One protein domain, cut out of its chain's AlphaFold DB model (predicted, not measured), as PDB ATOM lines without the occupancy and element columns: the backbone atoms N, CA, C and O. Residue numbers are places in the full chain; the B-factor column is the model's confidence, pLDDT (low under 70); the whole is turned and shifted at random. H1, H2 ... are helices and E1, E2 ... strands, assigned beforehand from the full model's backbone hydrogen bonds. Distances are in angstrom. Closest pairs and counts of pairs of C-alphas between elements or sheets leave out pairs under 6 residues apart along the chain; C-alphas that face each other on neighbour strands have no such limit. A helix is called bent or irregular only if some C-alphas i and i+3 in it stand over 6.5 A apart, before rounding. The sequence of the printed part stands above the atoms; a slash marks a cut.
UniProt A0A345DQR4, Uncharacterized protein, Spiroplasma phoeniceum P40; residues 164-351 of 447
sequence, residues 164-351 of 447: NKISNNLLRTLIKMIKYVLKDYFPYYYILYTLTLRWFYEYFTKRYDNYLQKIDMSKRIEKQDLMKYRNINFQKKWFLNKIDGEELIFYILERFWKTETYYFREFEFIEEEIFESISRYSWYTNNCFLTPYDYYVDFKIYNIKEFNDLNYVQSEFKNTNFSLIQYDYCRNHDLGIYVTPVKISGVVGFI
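AT A GLANCE: This is residues 164 to 351 of the 447 residues of an uncharacterized protein of Spiroplasma phoeniceum P40 (UniProt A0A345DQR4). The long helix H2 lies along one side of a bent two-strand ribbon, E3 and E4, and the shorter helices H6 and H7 pack on the ribbon's other side. On the side of H2 away from the ribbon run H1 and, at a looser distance, H4, while H5 crosses beside H2; the small hairpin of E1 and E2 prolongs the ribbon, and its loop, residues 274 to 287, makes one far end of the elongated body. The printed part has 188 residues, with seven named helices and four named strands in the order H1 H2 H3 H4 H5 E1 E2 E3 H6 H7 E4, of the class mixed, helices and strands. E1 and E2 form one antiparallel sheet, and E3 and E4 form another. The whole is only just compact, close to loose, with a radius of gyration of the C-alphas of 19.0 A and spans of 65 by 35 by 25 A.

IN THESE COORDINATES: Find C-alpha 170 at (15.100, 23.064, 67.253); there H1 begins, residues 170 to 181, 17.0 A long. Next look at C-alpha 190 at (1.229, 32.816, 71.289), from which H2, residues 190 to 218, runs 41.7 A, the longest helix by residues. H3 is residues 223 to 230, H4 residues 232 to 242 and H5 residues 245 to 255. E1, residues 269 to 273, and E2, residues 288 to 292, come next. Then read E3, residues 294 to 303, 26.0 A, and H6, residues 307 to 319, 19.6 A. H7 is residues 324 to 332, and E4, residues 337 to 345, runs 25.6 A to C-alpha 345 at (0.688, 42.486, 60.997).

HOW THE PARTS SIT: Begin at the hairpin of H1 and H2: they only just touch, with 3 pairs of C-alphas within 8 A, at a shallow tilt of 27 degrees, opposite ways. Their closest C-alphas are those of Ile 175 and Leu 192, 7.2 A apart. H5 touches H2, on residues 195 to 203 of H2 alone, at a steep tilt of 57 degrees; look at the closest C-alphas, Trp 199 and Ile 252, 5.1 A apart. H2 and H4 are near each other, with 10 pairs of C-alphas within 10 A, and H2 and H3 are apart. The C-alphas of Arg 198 and Tyr 296, the closest of H2 and E3, are 5.0 A apart, and those of Asp 209 and Val 339, the closest of H2 and E4, are 5.4 A apart. In the hairpin of E1 and E2, antiparallel at 152 degrees, find N 270 and O 291, 2.8 A apart, within hydrogen-bond range. E2 runs on into E3 at 22 degrees, and E3 bends by 66 degrees at residue 297. E3 and E4 are antiparallel at 156 degrees, with N 300 and O 340 at 2.8 A and N 344 and O 295 at 2.9 A. The closest C-alphas of E3 and H6, Tyr 302 and Asp 309, are 5.9 A apart, and those of H7 and E4, Tyr 327 and Tyr 338, 6.5 A. In H1, H2, H4, H5 and H7 every O i to N i+4 pair is within hydrogen-bond range; in H3 it is 2 of 4 and in H6 7 of 9.

THE WHOLE: The two C-alphas farthest apart are those of Lys 219 and Arg 280, at 66.6 A. The printed part has no cut. The links H5 to E1 and E1 to E2 are long, with 13 and 14 residues. Residues 180 to 186 stand free, of which 180 and 181 belong to H1. The mean pLDDT of the printed part is 91.6; residues 283 to 285 are under 70.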
ATOM      1  N   ASN A 164       9.834  25.149  62.144       98.56
ATOM      2  CA  ASN A 164      10.309  24.041  62.959       98.56
ATOM      3  C   ASN A 164      10.751  22.822  62.120       98.56
ATOM      4  O   ASN A 164      11.673  22.097  62.502       98.56
ATOM      5  N   LYS A 165      10.114  22.571  60.968       98.19
ATOM      6  CA  LYS A 165      10.548  21.518  60.036       98.19
ATOM      7  C   LYS A 165      11.885  21.871  59.375       98.19
ATOM      8  O   LYS A 165      12.727  20.980  59.263       98.19
ATOM      9  N   ILE A 166      12.085  23.134  58.988       98.25
ATOM     10  CA  ILE A 166      13.362  23.641  58.451       98.25
ATOM     11  C   ILE A 166      14.468  23.506  59.506       98.25
ATOM     12  O   ILE A 166      15.512  22.917  59.240       98.25
ATOM     13  N   SER A 167      14.207  23.945  60.735       97.88
ATOM     14  CA  SER A 167      15.171  23.927  61.845       97.88
ATOM     15  C   SER A 167      15.383  22.557  62.507       97.88
ATOM     16  O   SER A 167      15.981  22.461  63.575       97.88
ATOM     17  N   ASN A 168      14.903  21.466  61.899       97.50
ATOM     18  CA  ASN A 168      15.073  20.104  62.417       97.50
ATOM     19  C   ASN A 168      14.592  19.927  63.878       97.50
ATOM     20  O   ASN A 168      15.244  19.249  64.668       97.50
ATOM     21  N   ASN A 169      13.422  20.485  64.218       97.50
ATOM     22  CA  ASN A 169      12.792  20.492  65.551       97.50
ATOM     23  C   ASN A 169      13.416  21.406  66.618       97.50
ATOM     24  O   ASN A 169      12.936  21.403  67.752       97.50
ATOM     25  N   LEU A 170      14.428  22.204  66.279       97.69
ATOM     26  CA  LEU A 170      15.100  23.064  67.253       97.69
ATOM     27  C   LEU A 170      14.168  24.121  67.871       97.69
ATOM     28  O   LEU A 170      14.242  24.366  69.071       97.69
ATOM     29  N   LEU A 171      13.243  24.704  67.098       98.38
ATOM     30  CA  LEU A 171      12.330  25.731  67.626       98.38
ATOM     31  C   LEU A 171      11.342  25.167  68.654       98.38
ATOM     32  O   LEU A 171      11.115  25.781  69.689       98.38
ATOM     33  N   ARG A 172      10.784  23.970  68.431       98.00
ATOM     34  CA  ARG A 172       9.948  23.296  69.442       98.00
ATOM     35  C   ARG A 172      10.735  22.974  70.704       98.00
ATOM     36  O   ARG A 172      10.180  23.072  71.792       98.00
ATOM     37  N   THR A 173      11.995  22.574  70.563       97.62
ATOM     38  CA  THR A 173      12.894  22.343  71.699       97.62
ATOM     39  C   THR A 173      13.089  23.623  72.504       97.62
ATOM     40  O   THR A 173      12.907  23.597  73.719       97.62
ATOM     41  N   LEU A 174      13.370  24.742  71.829       97.88
ATOM     42  CA  LEU A 174      13.488  26.058  72.450       97.88
ATOM     43  C   LEU A 174      12.215  26.441  73.212       97.88
ATOM     44  O   LEU A 174      12.284  26.706  74.409       97.88
ATOM     45  N   ILE A 175      11.052  26.381  72.554       97.75
ATOM     46  CA  ILE A 175       9.771  26.704  73.194       97.75
ATOM     47  C   ILE A 175       9.539  25.834  74.432       97.75
ATOM     48  O   ILE A 175       9.179  26.365  75.471       97.75
ATOM     49  N   LYS A 176       9.774  24.518  74.374       96.81
ATOM     50  CA  LYS A 176       9.562  23.638  75.538       96.81
ATOM     51  C   LYS A 176      10.450  24.000  76.727       96.81
ATOM     52  O   LYS A 176       9.978  23.941  77.857       96.81
ATOM     53  N   MET A 177      11.704  24.386  76.483       96.56
ATOM     54  CA  MET A 177      12.579  24.884  77.548       96.56
ATOM     55  C   MET A 177      12.046  26.197  78.134       96.56
ATOM     56  O   MET A 177      11.971  26.321  79.350       96.56
ATOM     57  N   ILE A 178      11.604  27.142  77.297       96.12
ATOM     58  CA  ILE A 178      11.007  28.407  77.764       96.12
ATOM     59  C   ILE A 178       9.737  28.142  78.585       96.12
ATOM     60  O   ILE A 178       9.581  28.697  79.669       96.12
ATOM     61  N   LYS A 179       8.853  27.258  78.111       94.50
ATOM     62  CA  LYS A 179       7.632  26.862  78.829       94.50
ATOM     63  C   LYS A 179       7.944  26.233  80.183       94.50
ATOM     64  O   LYS A 179       7.256  26.535  81.144       94.50
ATOM     65  N   TYR A 180       9.005  25.429  80.285       94.19
ATOM     66  CA  TYR A 180       9.459  24.908  81.577       94.19
ATOM     67  C   TYR A 180       9.815  26.034  82.556       94.19
ATOM     68  O   TYR A 180       9.365  26.012  83.696       94.19
ATOM     69  N   VAL A 181      10.576  27.038  82.102       93.88
ATOM     70  CA  VAL A 181      10.921  28.211  82.928       93.88
ATOM     71  C   VAL A 181       9.669  29.008  83.327       93.88
ATOM     72  O   VAL A 181       9.610  29.578  84.415       93.88
ATOM     73  N   LEU A 182       8.658  29.045  82.454       92.38
ATOM     74  CA  LEU A 182       7.412  29.789  82.639       92.38
ATOM     75  C   LEU A 182       6.252  28.988  83.246       92.38
ATOM     76  O   LEU A 182       5.157  29.542  83.327       92.38
ATOM     77  N   LYS A 183       6.455  27.736  83.672       88.94
ATOM     78  CA  LYS A 183       5.366  26.812  84.047       88.94
ATOM     79  C   LYS A 183       4.354  27.398  85.051       88.94
ATOM     80  O   LYS A 183       3.164  27.145  84.923       88.94
ATOM     81  N   ASP A 184       4.805  28.278  85.949       85.75
ATOM     82  CA  ASP A 184       3.972  28.923  86.979       85.75
ATOM     83  C   ASP A 184       3.591  30.394  86.656       85.75
ATOM     84  O   ASP A 184       3.212  31.166  87.542       85.75
ATOM     85  N   TYR A 185       3.744  30.838  85.398       86.75
ATOM     86  CA  TYR A 185       3.619  32.251  84.991       86.75
ATOM     87  C   TYR A 185       2.361  32.574  84.187       86.75
ATOM     88  O   TYR A 185       1.287  32.729  84.768       86.75
ATOM     89  N   PHE A 186       2.510  32.870  82.896       87.38
ATOM     90  CA  PHE A 186       1.460  33.401  82.038       87.38
ATOM     91  C   PHE A 186       1.192  32.376  80.937       87.38
ATOM     92  O   PHE A 186       2.063  32.189  80.089       87.38
ATOM     93  N   PRO A 187       0.038  31.689  80.969       84.44
ATOM     94  CA  PRO A 187      -0.228  30.547  80.094       84.44
ATOM     95  C   PRO A 187      -0.600  30.926  78.649       84.44
ATOM     96  O   PRO A 187      -0.925  30.046  77.863       84.44
ATOM     97  N   TYR A 188      -0.506  32.203  78.265       90.31
ATOM     98  CA  TYR A 188      -0.676  32.640  76.880       90.31
ATOM     99  C   TYR A 188       0.653  32.553  76.122       90.31
ATOM    100  O   TYR A 188       1.521  33.425  76.227       90.31
ATOM    101  N   TYR A 189       0.821  31.490  75.337       92.50
ATOM    102  CA  TYR A 189       2.099  31.189  74.683       92.50
ATOM    103  C   TYR A 189       2.217  31.689  73.238       92.50
ATOM    104  O   TYR A 189       3.288  31.550  72.641       92.50
ATOM    105  N   TYR A 190       1.176  32.305  72.665       93.69
ATOM    106  CA  TYR A 190       1.229  32.816  71.289       93.69
ATOM    107  C   TYR A 190       2.288  33.899  71.078       93.69
ATOM    108  O   TYR A 190       2.967  33.891  70.049       93.69
ATOM    109  N   ILE A 191       2.538  34.719  72.102       93.75
ATOM    110  CA  ILE A 191       3.668  35.652  72.143       93.75
ATOM    111  C   ILE A 191       5.023  34.958  71.936       93.75
ATOM    112  O   ILE A 191       5.899  35.490  71.259       93.75
ATOM    113  N   LEU A 192       5.209  33.739  72.454       95.94
ATOM    114  CA  LEU A 192       6.470  33.011  72.285       95.94
ATOM    115  C   LEU A 192       6.674  32.589  70.836       95.94
ATOM    116  O   LEU A 192       7.792  32.664  70.322       95.94
ATOM    117  N   TYR A 193       5.607  32.126  70.182       97.44
ATOM    118  CA  TYR A 193       5.676  31.667  68.800       97.44
ATOM    119  C   TYR A 193       5.943  32.829  67.848       97.44
ATOM    120  O   TYR A 193       6.797  32.684  66.976       97.44
ATOM    121  N   THR A 194       5.285  33.977  68.032       96.88
ATOM    122  CA  THR A 194       5.501  35.165  67.188       96.88
ATOM    123  C   THR A 194       6.908  35.732  67.361       96.88
ATOM    124  O   THR A 194       7.598  35.934  66.360       96.88
ATOM    125  N   LEU A 195       7.397  35.882  68.600       96.44
ATOM    126  CA  LEU A 195       8.775  36.313  68.870       96.44
ATOM    127  C   LEU A 195       9.809  35.327  68.310       96.44
ATOM    128  O   LEU A 195      10.790  35.728  67.685       96.44
ATOM    129  N   THR A 196       9.582  34.024  68.480       97.88
ATOM    130  CA  THR A 196      10.487  32.993  67.950       97.88
ATOM    131  C   THR A 196      10.508  32.998  66.423       97.88
ATOM    132  O   THR A 196      11.580  32.894  65.830       97.88
ATOM    133  N   LEU A 197       9.349  33.135  65.771       98.00
ATOM    134  CA  LEU A 197       9.241  33.214  64.314       98.00
ATOM    135  C   LEU A 197       9.941  34.450  63.750       98.00
ATOM    136  O   LEU A 197      10.707  34.322  62.792       98.00
ATOM    137  N   ARG A 198       9.711  35.617  64.366       96.12
ATOM    138  CA  ARG A 198      10.353  36.896  64.033       96.12
ATOM    139  C   ARG A 198      11.875  36.726  63.943       96.12
ATOM    140  O   ARG A 198      12.475  36.946  62.894       96.12
ATOM    141  N   TRP A 199      12.508  36.233  65.001       97.62
ATOM    142  CA  TRP A 199      13.971  36.137  65.015       97.62
ATOM    143  C   TRP A 199      14.521  34.927  64.263       97.62
ATOM    144  O   TRP A 199      15.619  35.001  63.708       97.62
ATOM    145  N   PHE A 200      13.754  33.835  64.166       98.50
ATOM    146  CA  PHE A 200      14.120  32.703  63.319       98.50
ATOM    147  C   PHE A 200      14.201  33.107  61.848       98.50
ATOM    148  O   PHE A 200      15.211  32.822  61.205       98.50
ATOM    149  N   TYR A 201      13.161  33.748  61.305       98.06
ATOM    150  CA  TYR A 201      13.140  34.106  59.889       98.06
ATOM    151  C   TYR A 201      14.121  35.226  59.563       98.06
ATOM    152  O   TYR A 201      14.720  35.164  58.495       98.06
ATOM    153  N   GLU A 202      14.379  36.174  60.467       97.00
ATOM    154  CA  GLU A 202      15.464  37.140  60.260       97.00
ATOM    155  C   GLU A 202      16.819  36.428  60.119       97.00
ATOM    156  O   GLU A 202      17.506  36.577  59.103       97.00
ATOM    157  N   TYR A 203      17.181  35.600  61.106       97.69
ATOM    158  CA  TYR A 203      18.454  34.882  61.104       97.69
ATOM    159  C   TYR A 203      18.573  33.952  59.894       97.69
ATOM    160  O   TYR A 203      19.581  33.952  59.183       97.69
ATOM    161  N   PHE A 204      17.533  33.152  59.648       98.00
ATOM    162  CA  PHE A 204      17.507  32.178  58.568       98.00
ATOM    163  C   PHE A 204      17.620  32.862  57.207       98.00
ATOM    164  O   PHE A 204      18.478  32.469  56.420       98.00
ATOM    165  N   THR A 205      16.815  33.896  56.946       97.19
ATOM    166  CA  THR A 205      16.818  34.603  55.657       97.19
ATOM    167  C   THR A 205      18.178  35.235  55.407       97.19
ATOM    168  O   THR A 205      18.742  35.018  54.340       97.19
ATOM    169  N   LYS A 206      18.782  35.886  56.409       96.19
ATOM    170  CA  LYS A 206      20.111  36.494  56.260       96.19
ATOM    171  C   LYS A 206      21.182  35.458  55.925       96.19
ATOM    172  O   LYS A 206      22.024  35.677  55.056       96.19
ATOM    173  N   ARG A 207      21.181  34.309  56.608       96.69
ATOM    174  CA  ARG A 207      22.144  33.226  56.339       96.69
ATOM    175  C   ARG A 207      21.893  32.555  54.986       96.69
ATOM    176  O   ARG A 207      22.854  32.173  54.318       96.69
ATOM    177  N   TYR A 208      20.631  32.398  54.598       96.44
ATOM    178  CA  TYR A 208      20.238  31.735  53.357       96.44
ATOM    179  C   TYR A 208      20.477  32.620  52.131       96.44
ATOM    180  O   TYR A 208      20.995  32.120  51.139       96.44
ATOM    181  N   ASP A 209      20.202  33.922  52.233       95.00
ATOM    182  CA  ASP A 209      20.539  34.938  51.231       95.00
ATOM    183  C   ASP A 209      22.030  34.884  50.899       95.00
ATOM    184  O   ASP A 209      22.401  34.508  49.793       95.00
ATOM    185  N   ASN A 210      22.890  35.075  51.904       93.94
ATOM    186  CA  ASN A 210      24.345  34.988  51.748       93.94
ATOM    187  C   ASN A 210      24.819  33.680  51.090       93.94
ATOM    188  O   ASN A 210      25.815  33.660  50.369       93.94
ATOM    189  N   TYR A 211      24.143  32.564  51.367       95.50
ATOM    190  CA  TYR A 211      24.454  31.285  50.736       95.50
ATOM    191  C   TYR A 211      24.047  31.251  49.258       95.50
ATOM    192  O   TYR A 211      24.831  30.776  48.437       95.50
ATOM    193  N   LEU A 212      22.854  31.743  48.918       95.06
ATOM    194  CA  LEU A 212      22.375  31.774  47.537       95.06
ATOM    195  C   LEU A 212      23.146  32.780  46.683       95.06
ATOM    196  O   LEU A 212      23.488  32.426  45.561       95.06
ATOM    197  N   GLN A 213      23.513  33.949  47.221       92.19
ATOM    198  CA  GLN A 213      24.358  34.918  46.508       92.19
ATOM    199  C   GLN A 213      25.696  34.300  46.095       92.19
ATOM    200  O   GLN A 213      26.103  34.392  44.942       92.19
ATOM    201  N   LYS A 214      26.361  33.580  47.010       92.38
ATOM    202  CA  LYS A 214      27.629  32.894  46.704       92.38
ATOM    203  C   LYS A 214      27.485  31.845  45.608       92.38
ATOM    204  O   LYS A 214      28.413  31.648  44.831       92.38
ATOM    205  N   ILE A 215      26.348  31.153  45.568       92.19
ATOM    206  CA  ILE A 215      26.070  30.199  44.498       92.19
ATOM    207  C   ILE A 215      25.851  30.942  43.188       92.19
ATOM    208  O   ILE A 215      26.522  30.592  42.225       92.19
ATOM    209  N   ASP A 216      24.988  31.957  43.169       90.00
ATOM    210  CA  ASP A 216      24.646  32.724  41.966       90.00
ATOM    211  C   ASP A 216      25.884  33.352  41.309       90.00
ATOM    212  O   ASP A 216      26.063  33.244  40.100       90.00
ATOM    213  N   MET A 217      26.806  33.885  42.120       87.19
ATOM    214  CA  MET A 217      28.100  34.398  41.650       87.19
ATOM    215  C   MET A 217      28.977  33.324  40.988       87.19
ATOM    216  O   MET A 217      29.745  33.631  40.083       87.19
ATOM    217  N   SER A 218      28.899  32.070  41.447       86.50
ATOM    218  CA  SER A 218      29.689  30.955  40.895       86.50
ATOM    219  C   SER A 218      29.020  30.270  39.699       86.50
ATOM    220  O   SER A 218      29.690  29.786  38.792       86.50
ATOM    221  N   LYS A 219      27.689  30.205  39.717       85.25
ATOM    222  CA  LYS A 219      26.827  29.643  38.688       85.25
ATOM    223  C   LYS A 219      25.481  30.341  38.813       85.25
ATOM    224  O   LYS A 219      24.762  30.100  39.787       85.25
ATOM    225  N   ARG A 220      25.140  31.139  37.800       84.44
ATOM    226  CA  ARG A 220      23.870  31.865  37.743       84.44
ATOM    227  C   ARG A 220      22.700  30.915  38.013       84.44
ATOM    228  O   ARG A 220      22.596  29.861  37.386       84.44
ATOM    229  N   ILE A 221      21.860  31.279  38.974       84.06
ATOM    230  CA  ILE A 221      20.696  30.515  39.414       84.06
ATOM    231  C   ILE A 221      19.525  30.843  38.490       84.06
ATOM    232  O   ILE A 221      19.037  31.976  38.443       84.06
ATOM    233  N   GLU A 222      19.025  29.830  37.793       81.75
ATOM    234  CA  GLU A 222      17.855  29.971  36.931       81.75
ATOM    235  C   GLU A 222      16.550  29.665  37.680       81.75
ATOM    236  O   GLU A 222      16.521  29.136  38.798       81.75
ATOM    237  N   LYS A 223      15.407  29.954  37.045       76.38
ATOM    238  CA  LYS A 223      14.076  29.705  37.623       76.38
ATOM    239  C   LYS A 223      13.860  28.241  38.034       76.38
ATOM    240  O   LYS A 223      13.216  27.979  39.052       76.38
ATOM    241  N   GLN A 224      14.389  27.287  37.266       79.81
ATOM    242  CA  GLN A 224      14.276  25.858  37.583       79.81
ATOM    243  C   GLN A 224      15.071  25.499  38.850       79.81
ATOM    244  O   GLN A 224      14.581  24.751  39.700       79.81
ATOM    245  N   ASP A 225      16.239  26.117  39.049       84.12
ATOM    246  CA  ASP A 225      17.048  25.944  40.256       84.12
ATOM    247  C   ASP A 225      16.340  26.494  41.504       84.12
ATOM    248  O   ASP A 225      16.414  25.899  42.586       84.12
ATOM    249  N   LEU A 226      15.571  27.583  41.376       88.06
ATOM    250  CA  LEU A 226      14.795  28.137  42.492       88.06
ATOM    251  C   LEU A 226      13.794  27.136  43.077       88.06
ATOM    252  O   LEU A 226      13.557  27.162  44.287       88.06
ATOM    253  N   MET A 227      13.238  26.214  42.280       89.94
ATOM    254  CA  MET A 227      12.340  25.173  42.805       89.94
ATOM    255  C   MET A 227      13.043  24.280  43.836       89.94
ATOM    256  O   MET A 227      12.462  23.947  44.873       89.94
ATOM    257  N   LYS A 228      14.320  23.951  43.602       93.69
ATOM    258  CA  LYS A 228      15.158  23.211  44.555       93.69
ATOM    259  C   LYS A 228      15.391  24.023  45.828       93.69
ATOM    260  O   LYS A 228      15.220  23.484  46.920       93.69
ATOM    261  N   TYR A 229      15.730  25.308  45.718       94.56
ATOM    262  CA  TYR A 229      16.016  26.159  46.885       94.56
ATOM    263  C   TYR A 229      14.769  26.533  47.701       94.56
ATOM    264  O   TYR A 229      14.864  26.755  48.912       94.56
ATOM    265  N   ARG A 230      13.590  26.544  47.072       94.06
ATOM    266  CA  ARG A 230      12.279  26.708  47.725       94.06
ATOM    267  C   ARG A 230      11.788  25.412  48.392       94.06
ATOM    268  O   ARG A 230      10.865  25.453  49.209       94.06
ATOM    269  N   ASN A 231      12.394  24.262  48.091       95.50
ATOM    270  CA  ASN A 231      11.987  22.977  48.648       95.50
ATOM    271  C   ASN A 231      12.346  22.850  50.140       95.50
ATOM    272  O   ASN A 231      13.502  22.960  50.548       95.50
ATOM    273  N   ILE A 232      11.355  22.495  50.960       96.12
ATOM    274  CA  ILE A 232      11.526  22.375  52.414       96.12
ATOM    275  C   ILE A 232      12.511  21.277  52.843       96.12
ATOM    276  O   ILE A 232      13.174  21.411  53.870       96.12
ATOM    277  N   ASN A 233      12.629  20.184  52.085       97.06
ATOM    278  CA  ASN A 233      13.580  19.116  52.402       97.06
ATOM    279  C   ASN A 233      15.013  19.563  52.096       97.06
ATOM    280  O   ASN A 233      15.929  19.202  52.837       97.06
ATOM    281  N   PHE A 234      15.201  20.371  51.047       97.00
ATOM    282  CA  PHE A 234      16.482  21.008  50.769       97.00
ATOM    283  C   PHE A 234      16.854  21.983  51.890       97.00
ATOM    284  O   PHE A 234      17.912  21.828  52.494       97.00
ATOM    285  N   GLN A 235      15.953  22.905  52.245       97.50
ATOM    286  CA  GLN A 235      16.154  23.876  53.330       97.50
ATOM    287  C   GLN A 235      16.476  23.189  54.661       97.50
ATOM    288  O   GLN A 235      17.406  23.590  55.353       97.50
ATOM    289  N   LYS A 236      15.768  22.101  54.993       97.25
ATOM    290  CA  LYS A 236      16.026  21.289  56.189       97.25
ATOM    291  C   LYS A 236      17.438  20.690  56.201       97.25
ATOM    292  O   LYS A 236      18.107  20.730  57.234       97.25
ATOM    293  N   LYS A 237      17.886  20.112  55.078       96.62
ATOM    294  CA  LYS A 237      19.238  19.537  54.944       96.62
ATOM    295  C   LYS A 237      20.310  20.624  54.986       96.62
ATOM    296  O   LYS A 237      21.331  20.446  55.640       96.62
ATOM    297  N   TRP A 238      20.068  21.746  54.314       96.62
ATOM    298  CA  TRP A 238      20.959  22.899  54.339       96.62
ATOM    299  C   TRP A 238      21.115  23.438  55.762       96.62
ATOM    300  O   TRP A 238      22.241  23.552  56.239       96.62
ATOM    301  N   PHE A 239      20.001  23.655  56.467       97.06
ATOM    302  CA  PHE A 239      19.995  24.122  57.850       97.06
ATOM    303  C   PHE A 239      20.839  23.209  58.739       97.06
ATOM    304  O   PHE A 239      21.723  23.679  59.445       97.06
ATOM    305  N   LEU A 240      20.610  21.893  58.646       95.44
ATOM    306  CA  LEU A 240      21.328  20.893  59.435       95.44
ATOM    307  C   LEU A 240      22.853  20.973  59.256       95.44
ATOM    308  O   LEU A 240      23.591  20.716  60.200       95.44
ATOM    309  N   ASN A 241      23.310  21.319  58.053       94.06
ATOM    310  CA  ASN A 241      24.724  21.301  57.689       94.06
ATOM    311  C   ASN A 241      25.418  22.660  57.832       94.06
ATOM    312  O   ASN A 241      26.648  22.710  57.787       94.06
ATOM    313  N   LYS A 242      24.661  23.761  57.905       94.50
ATOM    314  CA  LYS A 242      25.199  25.126  57.786       94.50
ATOM    315  C   LYS A 242      24.873  26.036  58.961       94.50
ATOM    316  O   LYS A 242      25.540  27.054  59.102       94.50
ATOM    317  N   ILE A 243      23.886  25.689  59.782       94.44
ATOM    318  CA  ILE A 243      23.475  26.511  60.920       94.44
ATOM    319  C   ILE A 243      23.961  25.895  62.226       94.44
ATOM    320  O   ILE A 243      23.742  24.712  62.497       94.44
ATOM    321  N   ASP A 244      24.580  26.727  63.061       92.12
ATOM    322  CA  ASP A 244      24.830  26.393  64.453       92.12
ATOM    323  C   ASP A 244      23.560  26.636  65.280       92.12
ATOM    324  O   ASP A 244      23.075  27.762  65.408       92.12
ATOM    325  N   GLY A 245      23.005  25.558  65.831       92.38
ATOM    326  CA  GLY A 245      21.773  25.624  66.608       92.38
ATOM    327  C   GLY A 245      21.903  26.390  67.927       92.38
ATOM    328  O   GLY A 245      20.927  27.001  68.353       92.38
ATOM    329  N   GLU A 246      23.078  26.392  68.565       91.00
ATOM    330  CA  GLU A 246      23.281  27.146  69.811       91.00
ATOM    331  C   GLU A 246      23.302  28.643  69.538       91.00
ATOM    332  O   GLU A 246      22.646  29.411  70.237       91.00
ATOM    333  N   GLU A 247      23.991  29.038  68.465       92.94
ATOM    334  CA  GLU A 247      24.023  30.428  68.015       92.94
ATOM    335  C   GLU A 247      22.621  30.927  67.662       92.94
ATOM    336  O   GLU A 247      22.257  32.032  68.048       92.94
ATOM    337  N   LEU A 248      21.806  30.108  66.985       96.00
ATOM    338  CA  LEU A 248      20.421  30.468  66.690       96.00
ATOM    339  C   LEU A 248      19.580  30.633  67.964       96.00
ATOM    340  O   LEU A 248      18.821  31.596  68.059       96.00
ATOM    341  N   ILE A 249      19.689  29.715  68.934       95.94
ATOM    342  CA  ILE A 249      18.968  29.839  70.212       95.94
ATOM    343  C   ILE A 249      19.355  31.148  70.902       95.94
ATOM    344  O   ILE A 249      18.474  31.917  71.289       95.94
ATOM    345  N   PHE A 250      20.656  31.416  71.017       94.94
ATOM    346  CA  PHE A 250      21.159  32.646  71.616       94.94
ATOM    347  C   PHE A 250      20.647  33.883  70.868       94.94
ATOM    348  O   PHE A 250      20.103  34.787  71.495       94.94
ATOM    349  N   TYR A 251      20.731  33.889  69.532       96.31
ATOM    350  CA  TYR A 251      20.259  34.984  68.681       96.31
ATOM    351  C   TYR A 251      18.783  35.312  68.915       96.31
ATOM    352  O   TYR A 251      18.423  36.477  69.073       96.31
ATOM    353  N   ILE A 252      17.930  34.285  68.955       97.62
ATOM    354  CA  ILE A 252      16.491  34.449  69.169       97.62
ATOM    355  C   ILE A 252      16.225  35.087  70.540       97.62
ATOM    356  O   ILE A 252      15.497  36.074  70.630       97.62
ATOM    357  N   LEU A 253      16.831  34.551  71.599       96.75
ATOM    358  CA  LEU A 253      16.572  34.986  72.975       96.75
ATOM    359  C   LEU A 253      17.163  36.362  73.289       96.75
ATOM    360  O   LEU A 253      16.562  37.130  74.034       96.75
ATOM    361  N   GLU A 254      18.317  36.686  72.710       94.62
ATOM    362  CA  GLU A 254      18.948  38.005  72.818       94.62
ATOM    363  C   GLU A 254      18.081  39.110  72.200       94.62
ATOM    364  O   GLU A 254      18.142  40.266  72.621       94.62
ATOM    365  N   ARG A 255      17.271  38.770  71.192       95.00
ATOM    366  CA  ARG A 255      16.490  39.748  70.433       95.00
ATOM    367  C   ARG A 255      15.006  39.778  70.770       95.00
ATOM    368  O   ARG A 255      14.349  40.689  70.296       95.00
ATOM    369  N   PHE A 256      14.474  38.870  71.595       93.06
ATOM    370  CA  PHE A 256      13.033  38.748  71.889       93.06
ATOM    371  C   PHE A 256      12.269  40.074  71.991       93.06
ATOM    372  O   PHE A 256      11.235  40.208  71.350       93.06
ATOM    373  N   TRP A 257      12.794  41.057  72.719       91.31
ATOM    374  CA  TRP A 257      12.111  42.331  72.965       91.31
ATOM    375  C   TRP A 257      12.594  43.506  72.109       91.31
ATOM    376  O   TRP A 257      12.161  44.627  72.342       91.31
ATOM    377  N   LYS A 258      13.483  43.276  71.137       93.12
ATOM    378  CA  LYS A 258      13.939  44.326  70.218       93.12
ATOM    379  C   LYS A 258      12.851  44.637  69.188       93.12
ATOM    380  O   LYS A 258      12.101  43.745  68.771       93.12
ATOM    381  N   THR A 259      12.765  45.892  68.774       92.38
ATOM    382  CA  THR A 259      11.838  46.336  67.722       92.38
ATOM    383  C   THR A 259      12.565  46.483  66.389       92.38
ATOM    384  O   THR A 259      11.973  46.278  65.333       92.38
ATOM    385  N   GLU A 260      13.870  46.736  66.417       91.44
ATOM    386  CA  GLU A 260      14.680  46.961  65.231       91.44
ATOM    387  C   GLU A 260      15.047  45.636  64.561       91.44
ATOM    388  O   GLU A 260      15.497  44.672  65.202       91.44
ATOM    389  N   THR A 261      14.914  45.596  63.239       90.69
ATOM    390  CA  THR A 261      15.258  44.427  62.425       90.69
ATOM    391  C   THR A 261      16.207  44.829  61.303       90.69
ATOM    392  O   THR A 261      16.336  46.002  60.958       90.69
ATOM    393  N   TYR A 262      16.889  43.854  60.708       90.50
ATOM    394  CA  TYR A 262      17.715  44.118  59.524       90.50
ATOM    395  C   TYR A 262      16.861  44.460  58.289       90.50
ATOM    396  O   TYR A 262      17.282  45.222  57.425       90.50
ATOM    397  N   TYR A 263      15.657  43.888  58.203       92.25
ATOM    398  CA  TYR A 263      14.816  43.950  57.008       92.25
ATOM    399  C   TYR A 263      13.787  45.095  57.035       92.25
ATOM    400  O   TYR A 263      13.352  45.548  55.976       92.25
ATOM    401  N   PHE A 264      13.392  45.557  58.220       90.50
ATOM    402  CA  PHE A 264      12.379  46.590  58.452       90.50
ATOM    403  C   PHE A 264      12.821  47.489  59.610       90.50
ATOM    404  O   PHE A 264      13.415  47.006  60.574       90.50
ATOM    405  N   ARG A 265      12.523  48.791  59.519       85.25
ATOM    406  CA  ARG A 265      13.016  49.785  60.487       85.25
ATOM    407  C   ARG A 265      12.574  49.476  61.913       85.25
ATOM    408  O   ARG A 265      13.419  49.392  62.794       85.25
ATOM    409  N   GLU A 266      11.280  49.254  62.107       87.06
ATOM    410  CA  GLU A 266      10.721  48.987  63.424       87.06
ATOM    411  C   GLU A 266       9.529  48.036  63.332       87.06
ATOM    412  O   GLU A 266       8.756  48.073  62.370       87.06
ATOM    413  N   PHE A 267       9.436  47.147  64.316       91.75
ATOM    414  CA  PHE A 267       8.341  46.210  64.502       91.75
ATOM    415  C   PHE A 267       7.473  46.606  65.684       91.75
ATOM    416  O   PHE A 267       7.965  46.779  66.798       91.75
ATOM    417  N   GLU A 268       6.168  46.628  65.444       92.88
ATOM    418  CA  GLU A 268       5.182  47.088  66.410       92.88
ATOM    419  C   GLU A 268       4.812  46.019  67.454       92.88
ATOM    420  O   GLU A 268       4.846  44.797  67.216       92.88
ATOM    421  N   PHE A 269       4.412  46.519  68.623       93.75
ATOM    422  CA  PHE A 269       3.751  45.787  69.696       93.75
ATOM    423  C   PHE A 269       2.414  46.465  70.008       93.75
ATOM    424  O   PHE A 269       2.309  47.685  69.957       93.75
ATOM    425  N   ILE A 270       1.406  45.669  70.360       93.00
ATOM    426  CA  ILE A 270       0.191  46.156  71.012       93.00
ATOM    427  C   ILE A 270       0.495  46.303  72.501       93.00
ATOM    428  O   ILE A 270       0.992  45.358  73.126       93.00
ATOM    429  N   GLU A 271       0.184  47.474  73.042       92.25
ATOM    430  CA  GLU A 271       0.269  47.776  74.465       92.25
ATOM    431  C   GLU A 271      -1.094  47.578  75.124       92.25
ATOM    432  O   GLU A 271      -2.082  48.184  74.719       92.25
ATOM    433  N   GLU A 272      -1.147  46.709  76.129       90.44
ATOM    434  CA  GLU A 272      -2.386  46.342  76.816       90.44
ATOM    435  C   GLU A 272      -2.217  46.569  78.316       90.44
ATOM    436  O   GLU A 272      -1.360  45.959  78.965       90.44
ATOM    437  N   GLU A 273      -3.008  47.477  78.872       91.00
ATOM    438  CA  GLU A 273      -2.871  47.911  80.254       91.00
ATOM    439  C   GLU A 273      -3.328  46.805  81.225       91.00
ATOM    440  O   GLU A 273      -4.432  46.269  81.131       91.00
ATOM    441  N   ILE A 274      -2.463  46.416  82.168       92.19
ATOM    442  CA  ILE A 274      -2.672  45.203  82.981       92.19
ATOM    443  C   ILE A 274      -3.927  45.271  83.851       92.19
ATOM    444  O   ILE A 274      -4.547  44.234  84.087       92.19
ATOM    445  N   PHE A 275      -4.289  46.444  84.369       91.06
ATOM    446  CA  PHE A 275      -5.423  46.587  85.286       91.06
ATOM    447  C   PHE A 275      -6.657  47.193  84.624       91.06
ATOM    448  O   PHE A 275      -7.605  47.548  85.340       91.06
ATOM    449  N   GLU A 276      -6.671  47.249  83.289       85.94
ATOM    450  CA  GLU A 276      -7.785  47.766  82.505       85.94
ATOM    451  C   GLU A 276      -9.103  47.141  82.980       85.94
ATOM    452  O   GLU A 276      -9.238  45.922  83.119       85.94
ATOM    453  N   SER A 277     -10.097  47.988  83.261       80.12
ATOM    454  CA  SER A 277     -11.440  47.585  83.715       80.12
ATOM    455  C   SER A 277     -11.518  46.837  85.061       80.12
ATOM    456  O   SER A 277     -12.609  46.435  85.465       80.12
ATOM    457  N   ILE A 278     -10.402  46.649  85.776       83.88
ATOM    458  CA  ILE A 278     -10.373  46.062  87.131       83.88
ATOM    459  C   ILE A 278     -10.221  47.158  88.188       83.88
ATOM    460  O   ILE A 278     -10.859  47.102  89.238       83.88
ATOM    461  N   SER A 279      -9.393  48.163  87.901       80.38
ATOM    462  CA  SER A 279      -9.178  49.331  88.756       80.38
ATOM    463  C   SER A 279      -9.789  50.577  88.118       80.38
ATOM    464  O   SER A 279      -9.651  50.775  86.908       80.38
ATOM    465  N   ARG A 280     -10.397  51.468  88.919       78.38
ATOM    466  CA  ARG A 280     -10.813  52.810  88.447       78.38
ATOM    467  C   ARG A 280      -9.627  53.670  88.006       78.38
ATOM    468  O   ARG A 280      -9.795  54.601  87.229       78.38
ATOM    469  N   TYR A 281      -8.441  53.342  88.508       75.81
ATOM    470  CA  TYR A 281      -7.196  54.077  88.303       75.81
ATOM    471  C   TYR A 281      -6.290  53.445  87.245       75.81
ATOM    472  O   TYR A 281      -5.151  53.873  87.096       75.81
ATOM    473  N   SER A 282      -6.797  52.432  86.540       73.56
ATOM    474  CA  SER A 282      -6.105  51.692  85.479       73.56
ATOM    475  C   SER A 282      -5.350  52.619  84.521       73.56
ATOM    476  O   SER A 282      -4.133  52.513  84.402       73.56
ATOM    477  N   TRP A 283      -6.024  53.649  84.006       69.88
ATOM    478  CA  TRP A 283      -5.500  54.544  82.966       69.88
ATOM    479  C   TRP A 283      -4.259  55.350  83.383       69.88
ATOM    480  O   TRP A 283      -3.599  55.956  82.544       69.88
ATOM    481  N   TYR A 284      -3.946  55.377  84.680       68.81
ATOM    482  CA  TYR A 284      -2.772  56.045  85.245       68.81
ATOM    483  C   TYR A 284      -1.671  55.061  85.661       68.81
ATOM    484  O   TYR A 284      -0.655  55.458  86.236       68.81
ATOM    485  N   THR A 285      -1.875  53.768  85.416       67.75
ATOM    486  CA  THR A 285      -0.874  52.739  85.655       67.75
ATOM    487  C   THR A 285      -0.042  52.559  84.386       67.75
ATOM    488  O   THR A 285      -0.525  52.080  83.368       67.75
ATOM    489  N   ASN A 286       1.238  52.934  84.426       73.12
ATOM    490  CA  ASN A 286       2.152  52.829  83.277       73.12
ATOM    491  C   ASN A 286       2.638  51.378  83.048       73.12
ATOM    492  O   ASN A 286       3.814  51.144  82.765       73.12
ATOM    493  N   ASN A 287       1.765  50.377  83.222       83.12
ATOM    494  CA  ASN A 287       2.132  48.960  83.117       83.12
ATOM    495  C   ASN A 287       1.387  48.275  81.980       83.12
ATOM    496  O   ASN A 287       0.385  47.585  82.180       83.12
ATOM    497  N   CYS A 288       1.947  48.418  80.788       90.75
ATOM    498  CA  CYS A 288       1.457  47.735  79.607       90.75
ATOM    499  C   CYS A 288       2.146  46.376  79.436       90.75
ATOM    500  O   CYS A 288       3.378  46.249  79.448       90.75
ATOM    501  N   PHE A 289       1.343  45.337  79.235       91.94
ATOM    502  CA  PHE A 289       1.811  44.094  78.652       91.94
ATOM    503  C   PHE A 289       1.965  44.279  77.142       91.94
ATOM    504  O   PHE A 289       1.085  44.819  76.480       91.94
ATOM    505  N   LEU A 290       3.098  43.831  76.598       91.44
ATOM    506  CA  LEU A 290       3.416  43.999  75.182       91.44
ATOM    507  C   LEU A 290       3.149  42.703  74.424       91.44
ATOM    508  O   LEU A 290       3.797  41.688  74.694       91.44
ATOM    509  N   THR A 291       2.261  42.758  73.434       92.00
ATOM    510  CA  THR A 291       1.989  41.642  72.517       92.00
ATOM    511  C   THR A 291       2.522  41.971  71.120       92.00
ATOM    512  O   THR A 291       2.168  43.013  70.582       92.00
ATOM    513  N   PRO A 292       3.357  41.126  70.488       92.88
ATOM    514  CA  PRO A 292       3.869  41.387  69.144       92.88
ATOM    515  C   PRO A 292       2.734  41.567  68.135       92.88
ATOM    516  O   PRO A 292       1.907  40.665  67.982       92.88
ATOM    517  N   TYR A 293       2.729  42.698  67.431       94.75
ATOM    518  CA  TYR A 293       1.784  42.962  66.347       94.75
ATOM    519  C   TYR A 293       2.370  42.571  64.993       94.75
ATOM    520  O   TYR A 293       1.703  41.931  64.183       94.75
ATOM    521  N   ASP A 294       3.647  42.898  64.800       94.88
ATOM    522  CA  ASP A 294       4.407  42.585  63.594       94.88
ATOM    523  C   ASP A 294       5.250  41.319  63.757       94.88
ATOM    524  O   ASP A 294       5.944  41.128  64.756       94.88
ATOM    525  N   TYR A 295       5.256  40.425  62.778       95.12
ATOM    526  CA  TYR A 295       6.129  39.247  62.806       95.12
ATOM    527  C   TYR A 295       6.272  38.641  61.414       95.12
ATOM    528  O   TYR A 295       5.591  39.021  60.463       95.12
ATOM    529  N   TYR A 296       7.185  37.680  61.287       96.00
ATOM    530  CA  TYR A 296       7.378  36.942  60.045       96.00
ATOM    531  C   TYR A 296       6.652  35.604  60.072       96.00
ATOM    532  O   TYR A 296       6.698  34.883  61.070       96.00
ATOM    533  N   VAL A 297       6.046  35.232  58.948       94.44
ATOM    534  CA  VAL A 297       5.374  33.926  58.788       94.44
ATOM    535  C   VAL A 297       6.036  33.019  57.759       94.44
ATOM    536  O   VAL A 297       5.887  31.794  57.816       94.44
ATOM    537  N   ASP A 298       6.812  33.592  56.847       94.50
ATOM    538  CA  ASP A 298       7.554  32.854  55.835       94.50
ATOM    539  C   ASP A 298       8.771  33.660  55.365       94.50
ATOM    540  O   ASP A 298       9.043  34.756  55.853       94.50
ATOM    541  N   PHE A 299       9.481  33.126  54.381       95.69
ATOM    542  CA  PHE A 299      10.423  33.857  53.547       95.69
ATOM    543  C   PHE A 299      10.203  33.482  52.078       95.69
ATOM    544  O   PHE A 299       9.652  32.422  51.756       95.69
ATOM    545  N   LYS A 300      10.638  34.352  51.173       94.12
ATOM    546  CA  LYS A 300      10.549  34.156  49.726       94.12
ATOM    547  C   LYS A 300      11.909  34.378  49.082       94.12
ATOM    548  O   LYS A 300      12.768  35.058  49.635       94.12
ATOM    549  N   ILE A 301      12.096  33.752  47.924       94.25
ATOM    550  CA  ILE A 301      13.305  33.837  47.102       94.25
ATOM    551  C   ILE A 301      12.830  34.216  45.711       94.25
ATOM    552  O   ILE A 301      12.015  33.475  45.152       94.25
ATOM    553  N   TYR A 302      13.353  35.297  45.160       92.88
ATOM    554  CA  TYR A 302      13.059  35.778  43.814       92.88
ATOM    555  C   TYR A 302      14.349  35.937  43.022       92.88
ATOM    556  O   TYR A 302      15.410  36.168  43.607       92.88
ATOM    557  N   ASN A 303      14.249  35.820  41.702       91.56
ATOM    558  CA  ASN A 303      15.291  36.282  40.797       91.56
ATOM    559  C   ASN A 303      14.838  37.613  40.188       91.56
ATOM    560  O   ASN A 303      14.023  37.635  39.273       91.56
ATOM    561  N   ILE A 304      15.353  38.727  40.702       91.25
ATOM    562  CA  ILE A 304      14.941  40.080  40.291       91.25
ATOM    563  C   ILE A 304      15.524  40.506  38.934       91.25
ATOM    564  O   ILE A 304      15.216  41.597  38.463       91.25
ATOM    565  N   LYS A 305      16.317  39.643  38.279       88.25
ATOM    566  CA  LYS A 305      16.691  39.796  36.862       88.25
ATOM    567  C   LYS A 305      15.607  39.249  35.919       88.25
ATOM    568  O   LYS A 305      15.664  39.514  34.723       88.25
ATOM    569  N   GLU A 306      14.614  38.522  36.439       88.25
ATOM    570  CA  GLU A 306      13.456  38.030  35.685       88.25
ATOM    571  C   GLU A 306      12.274  39.003  35.793       88.25
ATOM    572  O   GLU A 306      11.847  39.361  36.891       88.25
ATOM    573  N   PHE A 307      11.679  39.374  34.654       88.44
ATOM    574  CA  PHE A 307      10.612  40.387  34.577       88.44
ATOM    575  C   PHE A 307       9.411  40.096  35.497       88.44
ATOM    576  O   PHE A 307       8.919  40.981  36.191       88.44
ATOM    577  N   ASN A 308       8.952  38.842  35.538       88.62
ATOM    578  CA  ASN A 308       7.781  38.460  36.335       88.62
ATOM    579  C   ASN A 308       8.045  38.532  37.845       88.62
ATOM    580  O   ASN A 308       7.191  39.003  38.594       88.62
ATOM    581  N   ASP A 309       9.219  38.075  38.285       89.38
ATOM    582  CA  ASP A 309       9.611  38.124  39.695       89.38
ATOM    583  C   ASP A 309       9.838  39.583  40.127       89.38
ATOM    584  O   ASP A 309       9.399  39.973  41.208       89.38
ATOM    585  N   LEU A 310      10.449  40.408  39.268       91.12
ATOM    586  CA  LEU A 310      10.654  41.836  39.514       91.12
ATOM    587  C   LEU A 310       9.326  42.584  39.704       91.12
ATOM    588  O   LEU A 310       9.154  43.268  40.713       91.12
ATOM    589  N   ASN A 311       8.377  42.420  38.777       89.75
ATOM    590  CA  ASN A 311       7.073  43.086  38.854       89.75
ATOM    591  C   ASN A 311       6.295  42.681  40.109       89.75
ATOM    592  O   ASN A 311       5.708  43.537  40.768       89.75
ATOM    593  N   TYR A 312       6.319  41.391  40.461       89.25
ATOM    594  CA  TYR A 312       5.654  40.897  41.666       89.25
ATOM    595  C   TYR A 312       6.284  41.463  42.948       89.25
ATOM    596  O   TYR A 312       5.586  41.901  43.859       89.25
ATOM    597  N   VAL A 313       7.618  41.505  43.030       90.19
ATOM    598  CA  VAL A 313       8.310  42.098  44.187       90.19
ATOM    599  C   VAL A 313       7.974  43.585  44.324       90.19
ATOM    600  O   VAL A 313       7.711  44.052  45.431       90.19
ATOM    601  N   GLN A 314       7.938  44.318  43.209       88.00
ATOM    602  CA  GLN A 314       7.617  45.744  43.207       88.00
ATOM    603  C   GLN A 314       6.160  46.035  43.591       88.00
ATOM    604  O   GLN A 314       5.907  47.037  44.264       88.00
ATOM    605  N   SER A 315       5.200  45.175  43.221       84.75
ATOM    606  CA  SER A 315       3.810  45.330  43.671       84.75
ATOM    607  C   SER A 315       3.668  45.124  45.179       84.75
ATOM    608  O   SER A 315       2.934  45.875  45.823       84.75
ATOM    609  N   GLU A 316       4.426  44.190  45.756       84.81
ATOM    610  CA  GLU A 316       4.360  43.859  47.185       84.81
ATOM    611  C   GLU A 316       4.915  44.942  48.118       84.81
ATOM    612  O   GLU A 316       4.536  45.004  49.291       84.81
ATOM    613  N   PHE A 317       5.750  45.861  47.624       83.81
ATOM    614  CA  PHE A 317       6.192  47.004  48.434       83.81
ATOM    615  C   PHE A 317       5.038  47.928  48.833       83.81
ATOM    616  O   PHE A 317       5.116  48.557  49.888       83.81
ATOM    617  N   LYS A 318       3.939  47.957  48.064       76.38
ATOM    618  CA  LYS A 318       2.723  48.704  48.431       76.38
ATOM    619  C   LYS A 318       2.043  48.128  49.674       76.38
ATOM    620  O   LYS A 318       1.472  48.880  50.455       76.38
ATOM    621  N   ASN A 319       2.141  46.814  49.862       74.94
ATOM    622  CA  ASN A 319       1.550  46.101  50.992       74.94
ATOM    623  C   ASN A 319       2.484  46.066  52.212       74.94
ATOM    624  O   ASN A 319       2.094  45.581  53.268       74.94
ATOM    625  N   THR A 320       3.717  46.578  52.097       78.88
ATOM    626  CA  THR A 320       4.759  46.579  53.150       78.88
ATOM    627  C   THR A 320       5.158  45.189  53.671       78.88
ATOM    628  O   THR A 320       5.819  45.064  54.703       78.88
ATOM    629  N   ASN A 321       4.818  44.133  52.929       84.69
ATOM    630  CA  ASN A 321       5.086  42.746  53.317       84.69
ATOM    631  C   ASN A 321       6.553  42.345  53.098       84.69
ATOM    632  O   ASN A 321       7.073  41.472  53.799       84.69
ATOM    633  N   PHE A 322       7.222  42.957  52.112       90.75
ATOM    634  CA  PHE A 322       8.596  42.649  51.701       90.75
ATOM    635  C   PHE A 322       9.574  43.774  52.053       90.75
ATOM    636  O   PHE A 322       9.233  44.955  52.056       90.75
ATOM    637  N   SER A 323      10.825  43.394  52.316       92.75
ATOM    638  CA  SER A 323      11.890  44.326  52.691       92.75
ATOM    639  C   SER A 323      12.412  45.157  51.515       92.75
ATOM    640  O   SER A 323      13.217  44.682  50.711       92.75
ATOM    641  N   LEU A 324      12.045  46.439  51.473       92.06
ATOM    642  CA  LEU A 324      12.655  47.397  50.546       92.06
ATOM    643  C   LEU A 324      14.165  47.563  50.804       92.06
ATOM    644  O   LEU A 324      14.938  47.644  49.858       92.06
ATOM    645  N   ILE A 325      14.593  47.514  52.074       92.56
ATOM    646  CA  ILE A 325      16.008  47.631  52.478       92.56
ATOM    647  C   ILE A 325      16.865  46.567  51.781       92.56
ATOM    648  O   ILE A 325      17.888  46.884  51.176       92.56
ATOM    649  N   GLN A 326      16.442  45.302  51.838       94.00
ATOM    650  CA  GLN A 326      17.181  44.218  51.194       94.00
ATOM    651  C   GLN A 326      17.085  44.290  49.664       94.00
ATOM    652  O   GLN A 326      18.049  43.958  48.980       94.00
ATOM    653  N   TYR A 327      15.949  44.721  49.114       94.19
ATOM    654  CA  TYR A 327      15.810  44.892  47.669       94.19
ATOM    655  C   TYR A 327      16.772  45.956  47.130       94.19
ATOM    656  O   TYR A 327      17.492  45.695  46.166       94.19
ATOM    657  N   ASP A 328      16.842  47.120  47.780       93.81
ATOM    658  CA  ASP A 328      17.784  48.175  47.414       93.81
ATOM    659  C   ASP A 328      19.235  47.720  47.582       93.81
ATOM    660  O   ASP A 328      20.064  48.022  46.727       93.81
ATOM    661  N   TYR A 329      19.543  46.934  48.620       94.19
ATOM    662  CA  TYR A 329      20.858  46.312  48.755       94.19
ATOM    663  C   TYR A 329      21.198  45.435  47.541       94.19
ATOM    664  O   TYR A 329      22.259  45.626  46.945       94.19
ATOM    665  N   CYS A 330      20.300  44.529  47.134       93.12
ATOM    666  CA  CYS A 330      20.511  43.677  45.961       93.12
ATOM    667  C   CYS A 330      20.685  44.502  44.679       93.12
ATOM    668  O   CYS A 330      21.619  44.259  43.919       93.12
ATOM    669  N   ARG A 331      19.833  45.513  44.470       92.19
ATOM    670  CA  ARG A 331      19.883  46.402  43.302       92.19
ATOM    671  C   ARG A 331      21.198  47.181  43.225       92.19
ATOM    672  O   ARG A 331      21.814  47.225  42.167       92.19
ATOM    673  N   ASN A 332      21.638  47.761  44.340       93.69
ATOM    674  CA  ASN A 332      22.845  48.589  44.397       93.69
ATOM    675  C   ASN A 332      24.144  47.780  44.235       93.69
ATOM    676  O   ASN A 332      25.173  48.359  43.904       93.69
ATOM    677  N   HIS A 333      24.101  46.463  44.457       92.19
ATOM    678  CA  HIS A 333      25.251  45.560  44.324       92.19
ATOM    679  C   HIS A 333      25.137  44.608  43.114       92.19
ATOM    680  O   HIS A 333      25.881  43.634  43.047       92.19
ATOM    681  N   ASP A 334      24.203  44.857  42.184       88.69
ATOM    682  CA  ASP A 334      23.909  44.012  41.005       88.69
ATOM    683  C   ASP A 334      23.693  42.510  41.326       88.69
ATOM    684  O   ASP A 334      24.038  41.597  40.566       88.69
ATOM    685  N   LEU A 335      23.079  42.232  42.477       91.06
ATOM    686  CA  LEU A 335      22.737  40.879  42.901       91.06
ATOM    687  C   LEU A 335      21.407  40.451  42.271       91.06
ATOM    688  O   LEU A 335      20.392  41.131  42.415       91.06
ATOM    689  N   GLY A 336      21.396  39.304  41.584       88.69
ATOM    690  CA  GLY A 336      20.194  38.812  40.901       88.69
ATOM    691  C   GLY A 336      19.195  38.117  41.819       88.69
ATOM    692  O   GLY A 336      17.996  38.114  41.545       88.69
ATOM    693  N   ILE A 337      19.665  37.549  42.926       94.06
ATOM    694  CA  ILE A 337      18.812  36.856  43.887       94.06
ATOM    695  C   ILE A 337      18.358  37.826  44.973       94.06
ATOM    696  O   ILE A 337      19.149  38.579  45.531       94.06
ATOM    697  N   TYR A 338      17.071  37.792  45.295       93.94
ATOM    698  CA  TYR A 338      16.473  38.562  46.378       93.94
ATOM    699  C   TYR A 338      15.767  37.603  47.333       93.94
ATOM    700  O   TYR A 338      14.773  36.963  46.975       93.94
ATOM    701  N   VAL A 339      16.296  37.475  48.552       95.50
ATOM    702  CA  VAL A 339      15.691  36.667  49.614       95.50
ATOM    703  C   VAL A 339      15.174  37.582  50.715       95.50
ATOM    704  O   VAL A 339      15.925  38.374  51.280       95.50
ATOM    705  N   THR A 340      13.893  37.455  51.045       95.56
ATOM    706  CA  THR A 340      13.216  38.372  51.967       95.56
ATOM    707  C   THR A 340      12.283  37.610  52.901       95.56
ATOM    708  O   THR A 340      11.626  36.663  52.448       95.56
ATOM    709  N   PRO A 341      12.215  37.953  54.199       95.69
ATOM    710  CA  PRO A 341      11.164  37.426  55.052       95.69
ATOM    711  C   PRO A 341       9.820  38.075  54.674       95.69
ATOM    712  O   PRO A 341       9.778  39.179  54.137       95.69
ATOM    713  N   VAL A 342       8.715  37.389  54.960       93.75
ATOM    714  CA  VAL A 342       7.354  37.897  54.734       93.75
ATOM    715  C   VAL A 342       6.816  38.437  56.050       93.75
ATOM    716  O   VAL A 342       6.512  37.642  56.949       93.75
ATOM    717  N   LYS A 343       6.737  39.767  56.165       93.50
ATOM    718  CA  LYS A 343       6.112  40.463  57.295       93.50
ATOM    719  C   LYS A 343       4.597  40.342  57.176       93.50
ATOM    720  O   LYS A 343       4.053  40.524  56.093       93.50
ATOM    721  N   ILE A 344       3.940  40.055  58.293       91.94
ATOM    722  CA  ILE A 344       2.512  40.309  58.462       91.94
ATOM    723  C   ILE A 344       2.280  41.055  59.772       91.94
ATOM    724  O   ILE A 344       3.088  40.962  60.702       91.94
ATOM    725  N   SER A 345       1.147  41.741  59.831       92.19
ATOM    726  CA  SER A 345       0.688  42.486  60.997       92.19
ATOM    727  C   SER A 345      -0.674  41.954  61.434       92.19
ATOM    728  O   SER A 345      -1.493  41.552  60.600       92.19
ATOM    729  N   GLY A 346      -0.923  41.910  62.738       92.31
ATOM    730  CA  GLY A 346      -2.221  41.503  63.268       92.31
ATOM    731  C   GLY A 346      -2.143  40.671  64.538       92.31
ATOM    732  O   GLY A 346      -1.156  39.986  64.813       92.31
ATOM    733  N   VAL A 347      -3.248  40.687  65.279       91.69
ATOM    734  CA  VAL A 347      -3.441  39.917  66.512       91.69
ATOM    735  C   VAL A 347      -3.377  38.409  66.240       91.69
ATOM    736  O   VAL A 347      -3.772  37.935  65.172       91.69
ATOM    737  N   VAL A 348      -2.887  37.654  67.224       93.88
ATOM    738  CA  VAL A 348      -2.738  36.194  67.174       93.88
ATOM    739  C   VAL A 348      -3.389  35.582  68.402       93.88
ATOM    740  O   VAL A 348      -3.026  35.943  69.509       93.88
ATOM    741  N   GLY A 349      -4.290  34.621  68.227       92.50
ATOM    742  CA  GLY A 349      -4.827  33.827  69.333       92.50
ATOM    743  C   GLY A 349      -5.594  34.672  70.349       92.50
ATOM    744  O   GLY A 349      -5.424  34.492  71.555       92.50
ATOM    745  N   PHE A 350      -6.430  35.598  69.873       90.94
ATOM    746  CA  PHE A 350      -7.088  36.600  70.712       90.94
ATOM    747  C   PHE A 350      -7.927  35.982  71.843       90.94
ATOM    748  O   PHE A 350      -7.948  36.497  72.957       90.94
ATOM    749  N   ILE A 351      -8.630  34.879  71.569       91.00
ATOM    750  CA  ILE A 351      -9.485  34.211  72.563       91.00
ATOM    751  C   ILE A 351      -8.651  33.715  73.750       91.00
ATOM    752  O   ILE A 351      -8.987  33.992  74.901       91.00
TER     753      ILE A 351